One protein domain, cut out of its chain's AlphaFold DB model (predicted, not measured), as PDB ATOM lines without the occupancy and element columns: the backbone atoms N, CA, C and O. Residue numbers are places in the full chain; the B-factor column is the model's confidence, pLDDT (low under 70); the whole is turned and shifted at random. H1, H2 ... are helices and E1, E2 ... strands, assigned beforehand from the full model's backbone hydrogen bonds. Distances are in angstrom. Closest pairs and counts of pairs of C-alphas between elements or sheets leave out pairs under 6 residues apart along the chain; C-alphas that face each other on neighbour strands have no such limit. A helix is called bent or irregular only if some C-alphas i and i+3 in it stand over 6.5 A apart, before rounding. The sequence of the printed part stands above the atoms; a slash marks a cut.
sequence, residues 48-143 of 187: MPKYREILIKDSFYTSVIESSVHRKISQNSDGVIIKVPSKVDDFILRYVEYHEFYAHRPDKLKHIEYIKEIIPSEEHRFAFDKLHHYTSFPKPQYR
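This is residues 48 to 143 of the 187 residues of an uncharacterized protein of Vibrio parahaemolyticus (UniProt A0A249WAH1). Four helices form a small body with H2 in its middle: H3 folds back along H2 as a helical hairpin, H4 crosses the first part of H2, and H1 is near both H2 and H4. The two-stranded hairpin E1 and E2 reaches away from the helices at one end of the long axis, and the tail to Arg 143 reaches out at the other. The printed part has 96 residues, in the order H1, E1, E2, H2, H3, H4, with one antiparallel sheet, E1 - E2, and is mostly helix. It is only just loose, close to compact, with a radius of gyration of the C-alphas of 15.4 A and spans of 62 by 29 by 28 A.

H1, residues 59 to 66, begins with C-alpha 59 at (50.005, -27.221, 323.055). E1, residues 69 to 73, is 12.5 A long and E2, residues 80 to 84, 12.3 A. H2, residues 87 to 101, spans 21.1 A, and H3, residues 106 to 118, 20.6 A. H3 is irregular, but only just: C-alphas 107 and 110 are 6.7 A apart. H4, residues 124 to 134, spans 15.4 A and ends with C-alpha 134 at (53.188, -28.650, 330.063).

H1 is close to H4 but not clearly touching; their closest C-alphas, of Phe 60 and Tyr 134, are 6.1 A apart. E1 and E2 are a hairpin, with N 71 and O 82 2.8 A apart, within hydrogen-bond range. H2 and H3 touch, closest at the C-alphas of Phe 91 and Ile 115, 5.9 A, at a shallow tilt of 20 degrees, opposite ways. H2 touches H4 with residues 88 to 92 alone, closest at the C-alphas of Val 88 and Ala 127, 5.4 A, at a steep tilt of 59 degrees. H3 and H4 are apart. In H1, H2 and H4 every O i to N i+4 pair is within hydrogen-bond range; in H3, 6 of 9 are.

The two C-alphas farthest apart, of Ser 77 and Arg 143, are 61.9 A apart. The printed part has no cut, and no link between named elements is long. Mean pLDDT of the printed part is 82.2; residues 75 to 77, 104 to 116 and 141 to 142 are under 70.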
ATOM      1  N   MET A  48      57.471 -26.320 318.625       87.12
ATOM      2  CA  MET A  48      58.355 -26.587 319.764       87.12
ATOM      3  C   MET A  48      59.454 -27.593 319.391       87.12
ATOM      4  O   MET A  48      59.163 -28.594 318.728       87.12
ATOM      5  N   PRO A  49      60.710 -27.349 319.805       83.75
ATOM      6  CA  PRO A  49      61.784 -28.319 319.646       83.75
ATOM      7  C   PRO A  49      61.478 -29.605 320.399       83.75
ATOM      8  O   PRO A  49      60.871 -29.587 321.472       83.75
ATOM      9  N   LYS A  50      61.956 -30.726 319.864       83.81
ATOM     10  CA  LYS A  50      61.966 -31.980 320.612       83.81
ATOM     11  C   LYS A  50      63.165 -32.010 321.550       83.81
ATOM     12  O   LYS A  50      64.308 -32.017 321.099       83.81
ATOM     13  N   TYR A  51      62.872 -32.069 322.837       85.44
ATOM     14  CA  TYR A  51      63.840 -32.211 323.917       85.44
ATOM     15  C   TYR A  51      63.918 -33.677 324.354       85.44
ATOM     16  O   TYR A  51      62.920 -34.405 324.289       85.44
ATOM     17  N   ARG A  52      65.107 -34.131 324.756       85.00
ATOM     18  CA  ARG A  52      65.353 -35.511 325.194       85.00
ATOM     19  C   ARG A  52      65.103 -35.677 326.683       85.00
ATOM     20  O   ARG A  52      64.502 -36.671 327.084       85.00
ATOM     21  N   GLU A  53      65.539 -34.702 327.472       85.62
ATOM     22  CA  GLU A  53      65.559 -34.804 328.932       85.62
ATOM     23  C   GLU A  53      64.242 -34.341 329.567       85.62
ATOM     24  O   GLU A  53      63.845 -34.837 330.621       85.62
ATOM     25  N   ILE A  54      63.522 -33.423 328.911       87.50
ATOM     26  CA  ILE A  54      62.204 -32.948 329.350       87.50
ATOM     27  C   ILE A  54      61.247 -32.910 328.165       87.50
ATOM     28  O   ILE A  54      61.394 -32.102 327.260       87.50
ATOM     29  N   LEU A  55      60.207 -33.735 328.190       89.50
ATOM     30  CA  LEU A  55      59.157 -33.714 327.179       89.50
ATOM     31  C   LEU A  55      58.242 -32.510 327.408       89.50
ATOM     32  O   LEU A  55      57.696 -32.358 328.500       89.50
ATOM     33  N   ILE A  56      58.020 -31.701 326.372       91.19
ATOM     34  CA  ILE A  56      57.056 -30.593 326.381       91.19
ATOM     35  C   ILE A  56      55.848 -30.970 325.515       91.19
ATOM     36  O   ILE A  56      56.012 -31.503 324.419       91.19
ATOM     37  N   LYS A  57      54.631 -30.679 325.982       92.00
ATOM     38  CA  LYS A  57      53.407 -30.812 325.176       92.00
ATOM     39  C   LYS A  57      53.403 -29.803 324.022       92.00
ATOM     40  O   LYS A  57      53.626 -28.618 324.249       92.00
ATOM     41  N   ASP A  58      53.009 -30.233 322.823       88.69
ATOM     42  CA  ASP A  58      52.910 -29.351 321.645       88.69
ATOM     43  C   ASP A  58      51.985 -28.141 321.873       88.69
ATOM     44  O   ASP A  58      52.259 -27.046 321.383       88.69
ATOM     45  N   SER A  59      50.931 -28.302 322.685       93.00
ATOM     46  CA  SER A  59      50.005 -27.221 323.055       93.00
ATOM     47  C   SER A  59      50.668 -26.069 323.818       93.00
ATOM     48  O   SER A  59      50.128 -24.963 323.835       93.00
ATOM     49  N   PHE A  60      51.848 -26.290 324.407       93.94
ATOM     50  CA  PHE A  60      52.618 -25.219 325.027       93.94
ATOM     51  C   PHE A  60      53.029 -24.159 323.999       93.94
ATOM     52  O   PHE A  60      52.934 -22.976 324.301       93.94
ATOM     53  N   TYR A  61      53.395 -24.553 322.769       92.12
ATOM     54  CA  TYR A  61      53.753 -23.612 321.697       92.12
ATOM     55  C   TYR A  61      52.641 -22.590 321.446       92.12
ATOM     56  O   TYR A  61      52.882 -21.384 321.439       92.12
ATOM     57  N   THR A  62      51.413 -23.087 321.299       92.56
ATOM     58  CA  THR A  62      50.225 -22.258 321.099       92.56
ATOM     59  C   THR A  62      49.974 -21.368 322.308       92.56
ATOM     60  O   THR A  62      49.786 -20.167 322.135       92.56
ATOM     61  N   SER A  63      50.072 -21.919 323.527       94.44
ATOM     62  CA  SER A  63      49.907 -21.129 324.750       94.44
ATOM     63  C   SER A  63      50.881 -19.953 324.793       94.44
ATOM     64  O   SER A  63      50.430 -18.843 325.030       94.44
ATOM     65  N   VAL A  64      52.172 -20.158 324.502       94.62
ATOM     66  CA  VAL A  64      53.187 -19.086 324.505       94.62
ATOM     67  C   VAL A  64      52.841 -17.963 323.522       94.62
ATOM     68  O   VAL A  64      53.031 -16.786 323.832       94.62
ATOM     69  N   ILE A  65      52.343 -18.312 322.333       93.06
ATOM     70  CA  ILE A  65      51.948 -17.327 321.317       93.06
ATOM     71  C   ILE A  65      50.717 -16.542 321.784       93.06
ATOM     72  O   ILE A  65      50.696 -15.312 321.674       93.06
ATOM     73  N   GLU A  66      49.712 -17.229 322.323       94.00
ATOM     74  CA  GLU A  66      48.459 -16.627 322.788       94.00
ATOM     75  C   GLU A  66      48.656 -15.732 324.017       94.00
ATOM     76  O   GLU A  66      48.093 -14.639 324.066       94.00
ATOM     77  N   SER A  67      49.495 -16.141 324.974       93.94
ATOM     78  CA  SER A  67      49.837 -15.347 326.164       93.94
ATOM     79  C   SER A  67      51.025 -14.404 325.964       93.94
ATOM     80  O   SER A  67      51.580 -13.895 326.941       93.94
ATOM     81  N   SER A  68      51.424 -14.141 324.717       95.19
ATOM     82  CA  SER A  68      52.488 -13.179 324.431       95.19
ATOM     83  C   SER A  68      52.099 -11.756 324.844       95.19
ATOM     84  O   SER A  68      50.966 -11.305 324.673       95.19
ATOM     85  N   VAL A  69      53.070 -11.023 325.382       94.62
ATOM     86  CA  VAL A  69      52.912  -9.651 325.862       94.62
ATOM     87  C   VAL A  69      53.641  -8.676 324.947       94.62
ATOM     88  O   VAL A  69      54.686  -8.988 324.374       94.62
ATOM     89  N   HIS A  70      53.099  -7.470 324.806       93.44
ATOM     90  CA  HIS A  70      53.757  -6.413 324.050       93.44
ATOM     91  C   HIS A  70      54.893  -5.814 324.879       93.44
ATOM     92  O   HIS A  70      54.698  -5.403 326.022       93.44
ATOM     93  N   ARG A  71      56.080  -5.725 324.283       89.31
ATOM     94  CA  ARG A  71      57.248  -5.073 324.863       89.31
ATOM     95  C   ARG A  71      57.741  -4.000 323.910       89.31
ATOM     96  O   ARG A  71      58.029  -4.268 322.746       89.31
ATOM     97  N   LYS A  72      57.850  -2.778 324.424       86.94
ATOM     98  CA  LYS A  72      58.482  -1.676 323.704       86.94
ATOM     99  C   LYS A  72      59.997  -1.823 323.830       86.94
ATOM    100  O   LYS A  72      60.522  -1.838 324.941       86.94
ATOM    101  N   ILE A  73      60.683  -1.949 322.702       82.50
ATOM    102  CA  ILE A  73      62.139  -1.863 322.617       82.50
ATOM    103  C   ILE A  73      62.454  -0.502 322.008       82.50
ATOM    104  O   ILE A  73      62.169  -0.258 320.838       82.50
ATOM    105  N   SER A  74      63.020   0.399 322.807       75.12
ATOM    106  CA  SER A  74      63.569   1.659 322.311       75.12
ATOM    107  C   SER A  74      65.066   1.688 322.567       75.12
ATOM    108  O   SER A  74      65.490   1.591 323.717       75.12
ATOM    109  N   GLN A  75      65.850   1.864 321.509       59.66
ATOM    110  CA  GLN A  75      67.199   2.419 321.637       59.66
ATOM    111  C   GLN A  75      67.233   3.915 321.273       59.66
ATOM    112  O   GLN A  75      68.139   4.592 321.728       59.66
ATOM    113  N   ASN A  76      66.213   4.438 320.567       55.66
ATOM    114  CA  ASN A  76      66.026   5.851 320.192       55.66
ATOM    115  C   ASN A  76      64.531   6.260 320.269       55.66
ATOM    116  O   ASN A  76      63.690   5.446 320.658       55.66
ATOM    117  N   SER A  77      64.199   7.508 319.902       58.09
ATOM    118  CA  SER A  77      62.855   8.131 319.931       58.09
ATOM    119  C   SER A  77      61.744   7.315 319.250       58.09
ATOM    120  O   SER A  77      60.602   7.354 319.708       58.09
ATOM    121  N   ASP A  78      62.081   6.509 318.242       70.50
ATOM    122  CA  ASP A  78      61.155   5.594 317.570       70.50
ATOM    123  C   ASP A  78      61.266   4.186 318.170       70.50
ATOM    124  O   ASP A  78      62.036   3.332 317.730       70.50
ATOM    125  N   GLY A  79      60.521   3.948 319.250       74.88
ATOM    126  CA  GLY A  79      60.455   2.628 319.878       74.88
ATOM    127  C   GLY A  79      59.618   1.647 319.055       74.88
ATOM    128  O   GLY A  79      58.491   1.961 318.676       74.88
ATOM    129  N   VAL A  80      60.122   0.431 318.857       85.31
ATOM    130  CA  VAL A  80      59.381  -0.656 318.202       85.31
ATOM    131  C   VAL A  80      58.630  -1.460 319.258       85.31
ATOM    132  O   VAL A  80      59.177  -1.792 320.312       85.31
ATOM    133  N   ILE A  81      57.369  -1.788 318.986       87.81
ATOM    134  CA  ILE A  81      56.588  -2.701 319.822       87.81
ATOM    135  C   ILE A  81      56.712  -4.100 319.232       87.81
ATOM    136  O   ILE A  81      56.294  -4.341 318.101       87.81
ATOM    137  N   ILE A  82      57.263  -5.027 320.011       90.56
ATOM    138  CA  ILE A  82      57.329  -6.444 319.653       90.56
ATOM    139  C   ILE A  82      56.490  -7.275 320.620       90.56
ATOM    140  O   ILE A  82      56.246  -6.863 321.753       90.56
ATOM    141  N   LYS A  83      56.064  -8.462 320.189       93.06
ATOM    142  CA  LYS A  83      55.485  -9.462 321.090       93.06
ATOM    143  C   LYS A  83      56.589 -10.363 321.623       93.06
ATOM    144  O   LYS A  83      57.411 -10.850 320.852       93.06
ATOM    145  N   VAL A  84      56.595 -10.580 322.930       92.88
ATOM    146  CA  VAL A  84      57.511 -11.493 323.622       92.88
ATOM    147  C   VAL A  84      56.705 -12.467 324.482       92.88
ATOM    148  O   VAL A  84      55.572 -12.141 324.845       92.88
ATOM    149  N   PRO A  85      57.241 -13.649 324.824       93.81
ATOM    150  CA  PRO A  85      56.601 -14.534 325.793       93.81
ATOM    151  C   PRO A  85      56.297 -13.810 327.113       93.81
ATOM    152  O   PRO A  85      57.007 -12.876 327.501       93.81
ATOM    153  N   SER A  86      55.252 -14.250 327.820       92.31
ATOM    154  CA  SER A  86      55.033 -13.813 329.202       92.31
ATOM    155  C   SER A  86      56.233 -14.196 330.081       92.31
ATOM    156  O   SER A  86      56.993 -15.102 329.739       92.31
ATOM    157  N   LYS A  87      56.402 -13.552 331.243       90.06
ATOM    158  CA  LYS A  87      57.491 -13.899 332.180       90.06
ATOM    159  C   LYS A  87      57.476 -15.382 332.564       90.06
ATOM    160  O   LYS A  87      58.525 -16.013 332.634       90.06
ATOM    161  N   VAL A  88      56.280 -15.933 332.775       90.62
ATOM    162  CA  VAL A  88      56.072 -17.340 333.134       90.62
ATOM    163  C   VAL A  88      56.453 -18.264 331.980       90.62
ATOM    164  O   VAL A  88      57.126 -19.270 332.188       90.62
ATOM    165  N   ASP A  89      56.059 -17.918 330.757       92.38
ATOM    166  CA  ASP A  89      56.399 -18.706 329.573       92.38
ATOM    167  C   ASP A  89      57.894 -18.669 329.265       92.38
ATOM    168  O   ASP A  89      58.486 -19.708 328.984       92.38
ATOM    169  N   ASP A  90      58.514 -17.491 329.371       90.44
ATOM    170  CA  ASP A  90      59.956 -17.321 329.189       90.44
ATOM    171  C   ASP A  90      60.741 -18.126 330.233       90.44
ATOM    172  O   ASP A  90      61.712 -18.801 329.895       90.44
ATOM    173  N   PHE A  91      60.277 -18.143 331.489       89.38
ATOM    174  CA  PHE A  91      60.822 -19.014 332.529       89.38
ATOM    175  C   PHE A  91      60.754 -20.492 332.136       89.38
ATOM    176  O   PHE A  91      61.770 -21.177 332.221       89.38
ATOM    177  N   ILE A  92      59.595 -20.988 331.687       89.88
ATOM    178  CA  ILE A  92      59.435 -22.400 331.305       89.88
ATOM    179  C   ILE A  92      60.369 -22.748 330.141       89.88
ATOM    180  O   ILE A  92      61.061 -23.764 330.200       89.88
ATOM    181  N   LEU A  93      60.432 -21.900 329.108       89.88
ATOM    182  CA  LEU A  93      61.317 -22.098 327.956       89.88
ATOM    183  C   LEU A  93      62.779 -22.209 328.389       89.88
ATOM    184  O   LEU A  93      63.467 -23.165 328.028       89.88
ATOM    185  N   ARG A  94      63.239 -21.272 329.223       87.50
ATOM    186  CA  ARG A  94      64.615 -21.264 329.736       87.50
ATOM    187  C   ARG A  94      64.905 -22.426 330.667       87.50
ATOM    188  O   ARG A  94      66.008 -22.964 330.627       87.50
ATOM    189  N   TYR A  95      63.935 -22.822 331.486       86.62
ATOM    190  CA  TYR A  95      64.061 -23.961 332.385       86.62
ATOM    191  C   TYR A  95      64.256 -25.257 331.597       86.62
ATOM    192  O   TYR A  95      65.180 -26.020 331.888       86.62
ATOM    193  N   VAL A  96      63.443 -25.488 330.561       88.62
ATOM    194  CA  VAL A  96      63.582 -26.687 329.728       88.62
ATOM    195  C   VAL A  96      64.888 -26.669 328.938       88.62
ATOM    196  O   VAL A  96      65.608 -27.667 328.943       88.62
ATOM    197  N   GLU A  97      65.255 -25.537 328.329       84.94
ATOM    198  CA  GLU A  97      66.546 -25.414 327.645       84.94
ATOM    199  C   GLU A  97      67.728 -25.679 328.580       84.94
ATOM    200  O   GLU A  97      68.693 -26.342 328.196       84.94
ATOM    201  N   TYR A  98      67.682 -25.142 329.798       84.38
ATOM    202  CA  TYR A  98      68.726 -25.365 330.784       84.38
ATOM    203  C   TYR A  98      68.871 -26.856 331.084       84.38
ATOM    204  O   TYR A  98      69.979 -27.379 331.003       84.38
ATOM    205  N   HIS A  99      67.768 -27.546 331.375       81.94
ATOM    206  CA  HIS A  99      67.800 -28.969 331.697       81.94
ATOM    207  C   HIS A  99      68.275 -29.843 330.534       81.94
ATOM    208  O   HIS A  99      69.044 -30.771 330.771       81.94
ATOM    209  N   GLU A 100      67.895 -29.526 329.294       84.69
ATOM    210  CA  GLU A 100      68.361 -30.261 328.111       84.69
ATOM    211  C   GLU A 100      69.890 -30.190 327.957       84.69
ATOM    212  O   GLU A 100      70.541 -31.167 327.586       84.69
ATOM    213  N   PHE A 101      70.483 -29.029 328.242       80.31
ATOM    214  CA  PHE A 101      71.903 -28.782 327.986       80.31
ATOM    215  C   PHE A 101      72.782 -28.790 329.238       80.31
ATOM    216  O   PHE A 101      74.000 -28.641 329.108       80.31
ATOM    217  N   TYR A 102      72.211 -29.004 330.426       76.44
ATOM    218  CA  TYR A 102      72.906 -28.870 331.709       76.44
ATOM    219  C   TYR A 102      74.208 -29.677 331.768       76.44
ATOM    220  O   TYR A 102      75.243 -29.157 332.181       76.44
ATOM    221  N   ALA A 103      74.183 -30.921 331.282       70.44
ATOM    222  CA  ALA A 103      75.345 -31.808 331.299       70.44
ATOM    223  C   ALA A 103      76.475 -31.395 330.331       70.44
ATOM    224  O   ALA A 103      77.618 -31.798 330.528       70.44
ATOM    225  N   HIS A 104      76.177 -30.611 329.289       69.62
ATOM    226  CA  HIS A 104      77.100 -30.357 328.171       69.62
ATOM    227  C   HIS A 104      77.549 -28.896 328.056       69.62
ATOM    228  O   HIS A 104      78.528 -28.608 327.371       69.62
ATOM    229  N   ARG A 105      76.824 -27.961 328.679       68.38
ATOM    230  CA  ARG A 105      77.001 -26.519 328.478       68.38
ATOM    231  C   ARG A 105      76.953 -25.747 329.797       68.38
ATOM    232  O   ARG A 105      75.888 -25.264 330.191       68.38
ATOM    233  N   PRO A 106      78.101 -25.574 330.474       61.38
ATOM    234  CA  PRO A 106      78.160 -24.818 331.723       61.38
ATOM    235  C   PRO A 106      77.809 -23.329 331.535       61.38
ATOM    236  O   PRO A 106      77.380 -22.675 332.479       61.38
ATOM    237  N   ASP A 107      77.904 -22.783 330.316       63.28
ATOM    238  CA  ASP A 107      77.533 -21.398 329.983       63.28
ATOM    239  C   ASP A 107      76.027 -21.110 330.140       63.28
ATOM    240  O   ASP A 107      75.624 -19.960 330.347       63.28
ATOM    241  N   LYS A 108      75.185 -22.152 330.090       62.06
ATOM    242  CA  LYS A 108      73.732 -22.047 330.289       62.06
ATOM    243  C   LYS A 108      73.345 -21.764 331.749       62.06
ATOM    244  O   LYS A 108      72.168 -21.514 331.997       62.06
ATOM    245  N   LEU A 109      74.294 -21.709 332.696       60.41
ATOM    246  CA  LEU A 109      74.058 -21.262 334.083       60.41
ATOM    247  C   LEU A 109      73.373 -19.886 334.163       60.41
ATOM    248  O   LEU A 109      72.542 -19.676 335.046       60.41
ATOM    249  N   LYS A 110      73.610 -19.003 333.180       60.62
ATOM    250  CA  LYS A 110      72.934 -17.698 333.055       60.62
ATOM    251  C   LYS A 110      71.405 -17.806 332.991       60.62
ATOM    252  O   LYS A 110      70.708 -16.873 333.373       60.62
ATOM    253  N   HIS A 111      70.863 -18.934 332.520       65.62
ATOM    254  CA  HIS A 111      69.414 -19.162 332.528       65.62
ATOM    255  C   HIS A 111      68.884 -19.400 333.935       65.62
ATOM    256  O   HIS A 111      67.821 -18.882 334.244       65.62
ATOM    257  N   ILE A 112      69.621 -20.097 334.806       66.19
ATOM    258  CA  ILE A 112      69.233 -20.238 336.218       66.19
ATOM    259  C   ILE A 112      69.282 -18.895 336.941       66.19
ATOM    260  O   ILE A 112      68.386 -18.598 337.728       66.19
ATOM    261  N   GLU A 113      70.317 -18.094 336.695       69.00
ATOM    262  CA  GLU A 113      70.433 -16.759 337.292       69.00
ATOM    263  C   GLU A 113      69.254 -15.883 336.861       69.00
ATOM    264  O   GLU A 113      68.536 -15.353 337.703       69.00
ATOM    265  N   TYR A 114      68.949 -15.870 335.562       67.50
ATOM    266  CA  TYR A 114      67.782 -15.182 335.020       67.50
ATOM    267  C   TYR A 114      66.454 -15.683 335.610       67.50
ATOM    268  O   TYR A 114      65.583 -14.890 335.954       67.50
ATOM    269  N   ILE A 115      66.296 -17.003 335.752       69.56
ATOM    270  CA  ILE A 115      65.112 -17.634 336.351       69.56
ATOM    271  C   ILE A 115      64.889 -17.137 337.788       69.56
ATOM    272  O   ILE A 115      63.750 -16.864 338.164       69.56
ATOM    273  N   LYS A 116      65.961 -17.001 338.580       67.81
ATOM    274  CA  LYS A 116      65.881 -16.537 339.974       67.81
ATOM    275  C   LYS A 116      65.415 -15.086 340.092       67.81
ATOM    276  O   LYS A 116      64.808 -14.738 341.099       67.81
ATOM    277  N   GLU A 117      65.692 -14.259 339.091       76.25
ATOM    278  CA  GLU A 117      65.440 -12.817 339.145       76.25
ATOM    279  C   GLU A 117      64.063 -12.402 338.608       76.25
ATOM    280  O   GLU A 117      63.601 -11.302 338.904       76.25
ATOM    281  N   ILE A 118      63.393 -13.248 337.815       73.94
ATOM    282  CA  ILE A 118      62.281 -12.778 336.973       73.94
ATOM    283  C   ILE A 118      60.880 -13.060 337.447       73.94
ATOM    284  O   ILE A 118      59.976 -12.295 337.092       73.94
ATOM    285  N   ILE A 119      60.687 -14.113 338.231       73.19
ATOM    286  CA  ILE A 119      59.364 -14.413 338.757       73.19
ATOM    287  C   ILE A 119      59.298 -13.898 340.199       73.19
ATOM    288  O   ILE A 119      60.038 -14.402 341.050       73.19
ATOM    289  N   PRO A 120      58.422 -12.919 340.498       75.94
ATOM    290  CA  PRO A 120      58.119 -12.530 341.870       75.94
ATOM    291  C   PRO A 120      57.607 -13.727 342.678       75.94
ATOM    292  O   PRO A 120      56.965 -14.624 342.130       75.94
ATOM    293  N   SER A 121      57.836 -13.739 343.993       76.62
ATOM    294  CA  SER A 121      57.453 -14.866 344.861       76.62
ATOM    295  C   SER A 121      55.968 -15.238 344.779       76.62
ATOM    296  O   SER A 121      55.608 -16.399 344.944       76.62
ATOM    297  N   GLU A 122      55.100 -14.267 344.498       78.19
ATOM    298  CA  GLU A 122      53.653 -14.465 344.354       78.19
ATOM    299  C   GLU A 122      53.256 -15.248 343.088       78.19
ATOM    300  O   GLU A 122      52.269 -15.983 343.099       78.19
ATOM    301  N   GLU A 123      54.052 -15.167 342.018       80.81
ATOM    302  CA  GLU A 123      53.791 -15.843 340.740       80.81
ATOM    303  C   GLU A 123      54.438 -17.239 340.659       80.81
ATOM    304  O   GLU A 123      54.131 -18.012 339.749       80.81
ATOM    305  N   HIS A 124      55.301 -17.608 341.619       81.19
ATOM    306  CA  HIS A 124      56.024 -18.891 341.623       81.19
ATOM    307  C   HIS A 124      55.084 -20.083 341.508       81.19
ATOM    308  O   HIS A 124      55.305 -20.962 340.680       81.19
ATOM    309  N   ARG A 125      54.014 -20.104 342.308       82.81
ATOM    310  CA  ARG A 125      53.061 -21.219 342.305       82.81
ATOM    311  C   ARG A 125      52.439 -21.414 340.925       82.81
ATOM    312  O   ARG A 125      52.464 -22.521 340.403       82.81
ATOM    313  N   PHE A 126      51.948 -20.335 340.318       86.06
ATOM    314  CA  PHE A 126      51.361 -20.384 338.981       86.06
ATOM    315  C   PHE A 126      52.383 -20.828 337.926       86.06
ATOM    316  O   PHE A 126      52.063 -21.645 337.061       86.06
ATOM    317  N   ALA A 127      53.623 -20.344 338.021       86.31
ATOM    318  CA  ALA A 127      54.687 -20.741 337.110       86.31
ATOM    319  C   ALA A 127      55.028 -22.232 337.216       86.31
ATOM    320  O   ALA A 127      55.136 -22.905 336.190       86.31
ATOM    321  N   PHE A 128      55.139 -22.769 338.434       85.25
ATOM    322  CA  PHE A 128      55.372 -24.198 338.652       85.25
ATOM    323  C   PHE A 128      54.179 -25.051 338.219       85.25
ATOM    324  O   PHE A 128      54.379 -26.088 337.593       85.25
ATOM    325  N   ASP A 129      52.947 -24.611 338.477       87.81
ATOM    326  CA  ASP A 129      51.745 -25.317 338.025       87.81
ATOM    327  C   ASP A 129      51.698 -25.386 336.489       87.81
ATOM    328  O   ASP A 129      51.465 -26.456 335.918       87.81
ATOM    329  N   LYS A 130      52.003 -24.276 335.801       91.69
ATOM    330  CA  LYS A 130      52.089 -24.234 334.334       91.69
ATOM    331  C   LYS A 130      53.236 -25.112 333.818       91.69
ATOM    332  O   LYS A 130      53.028 -25.889 332.884       91.69
ATOM    333  N   LEU A 131      54.412 -25.060 334.445       90.62
ATOM    334  CA  LEU A 131      55.555 -25.917 334.111       90.62
ATOM    335  C   LEU A 131      55.182 -27.403 334.206       90.62
ATOM    336  O   LEU A 131      55.341 -28.136 333.231       90.62
ATOM    337  N   HIS A 132      54.640 -27.845 335.343       89.38
ATOM    338  CA  HIS A 132      54.230 -29.238 335.554       89.38
ATOM    339  C   HIS A 132      53.081 -29.659 334.635       89.38
ATOM    340  O   HIS A 132      52.993 -30.821 334.245       89.38
ATOM    341  N   HIS A 133      52.202 -28.728 334.259       92.31
ATOM    342  CA  HIS A 133      51.145 -29.018 333.305       92.31
ATOM    343  C   HIS A 133      51.702 -29.324 331.910       92.31
ATOM    344  O   HIS A 133      51.211 -30.243 331.248       92.31
ATOM    345  N   TYR A 134      52.685 -28.554 331.436       92.88
ATOM    346  CA  TYR A 134      53.188 -28.650 330.063       92.88
ATOM    347  C   TYR A 134      54.409 -29.550 329.892       92.88
ATOM    348  O   TYR A 134      54.722 -29.899 328.754       92.88
ATOM    349  N   THR A 135      55.062 -29.958 330.979       90.62
ATOM    350  CA  THR A 135      56.279 -30.775 330.930       90.62
ATOM    351  C   THR A 135      56.108 -32.140 331.588       90.62
ATOM    352  O   THR A 135      55.268 -32.346 332.459       90.62
ATOM    353  N   SER A 136      56.908 -33.106 331.150       87.00
ATOM    354  CA  SER A 136      57.039 -34.410 331.798       87.00
ATOM    355  C   SER A 136      58.428 -34.982 331.546       87.00
ATOM    356  O   SER A 136      59.047 -34.695 330.524       87.00
ATOM    357  N   PHE A 137      58.930 -35.808 332.458       85.62
ATOM    358  CA  PHE A 137      60.181 -36.521 332.218       85.62
ATOM    359  C   PHE A 137      59.947 -37.718 331.291       85.62
ATOM    360  O   PHE A 137      58.876 -38.343 331.359       85.62
ATOM    361  N   PRO A 138      60.923 -38.073 330.436       82.56
ATOM    362  CA  PRO A 138      60.854 -39.314 329.685       82.56
ATOM    363  C   PRO A 138      60.670 -40.469 330.670       82.56
ATOM    364  O   PRO A 138      61.336 -40.548 331.704       82.56
ATOM    365  N   LYS A 139      59.728 -41.370 330.371       79.06
ATOM    366  CA  LYS A 139      59.518 -42.543 331.220       79.06
ATOM    367  C   LYS A 139      60.833 -43.321 331.278       79.06
ATOM    368  O   LYS A 139      61.383 -43.610 330.209       79.06
ATOM    369  N   PRO A 140      61.332 -43.682 332.474       72.94
ATOM    370  CA  PRO A 140      62.512 -44.518 332.560       72.94
ATOM    371  C   PRO A 140      62.221 -45.791 331.774       72.94
ATOM    372  O   PRO A 140      61.219 -46.469 332.027       72.94
ATOM    373  N   GLN A 141      63.062 -46.096 330.787       68.06
ATOM    374  CA  GLN A 141      63.004 -47.382 330.112       68.06
ATOM    375  C   GLN A 141      63.423 -48.426 331.139       68.06
ATOM    376  O   GLN A 141      64.609 -48.687 331.343       68.06
ATOM    377  N   TYR A 142      62.443 -48.975 331.851       62.03
ATOM    378  CA  TYR A 142      62.675 -50.056 332.789       62.03
ATOM    379  C   TYR A 142      63.009 -51.291 331.960       62.03
ATOM    380  O   TYR A 142      62.135 -52.043 331.534       62.03
ATOM    381  N   ARG A 143      64.296 -51.476 331.664       75.62
ATOM    382  CA  ARG A 143      64.770 -52.744 331.133       75.62
ATOM    383  C   ARG A 143      64.593 -53.759 332.248       75.62
ATOM    384  O   ARG A 143      65.205 -53.627 333.311       75.62
TER     385      ARG A 143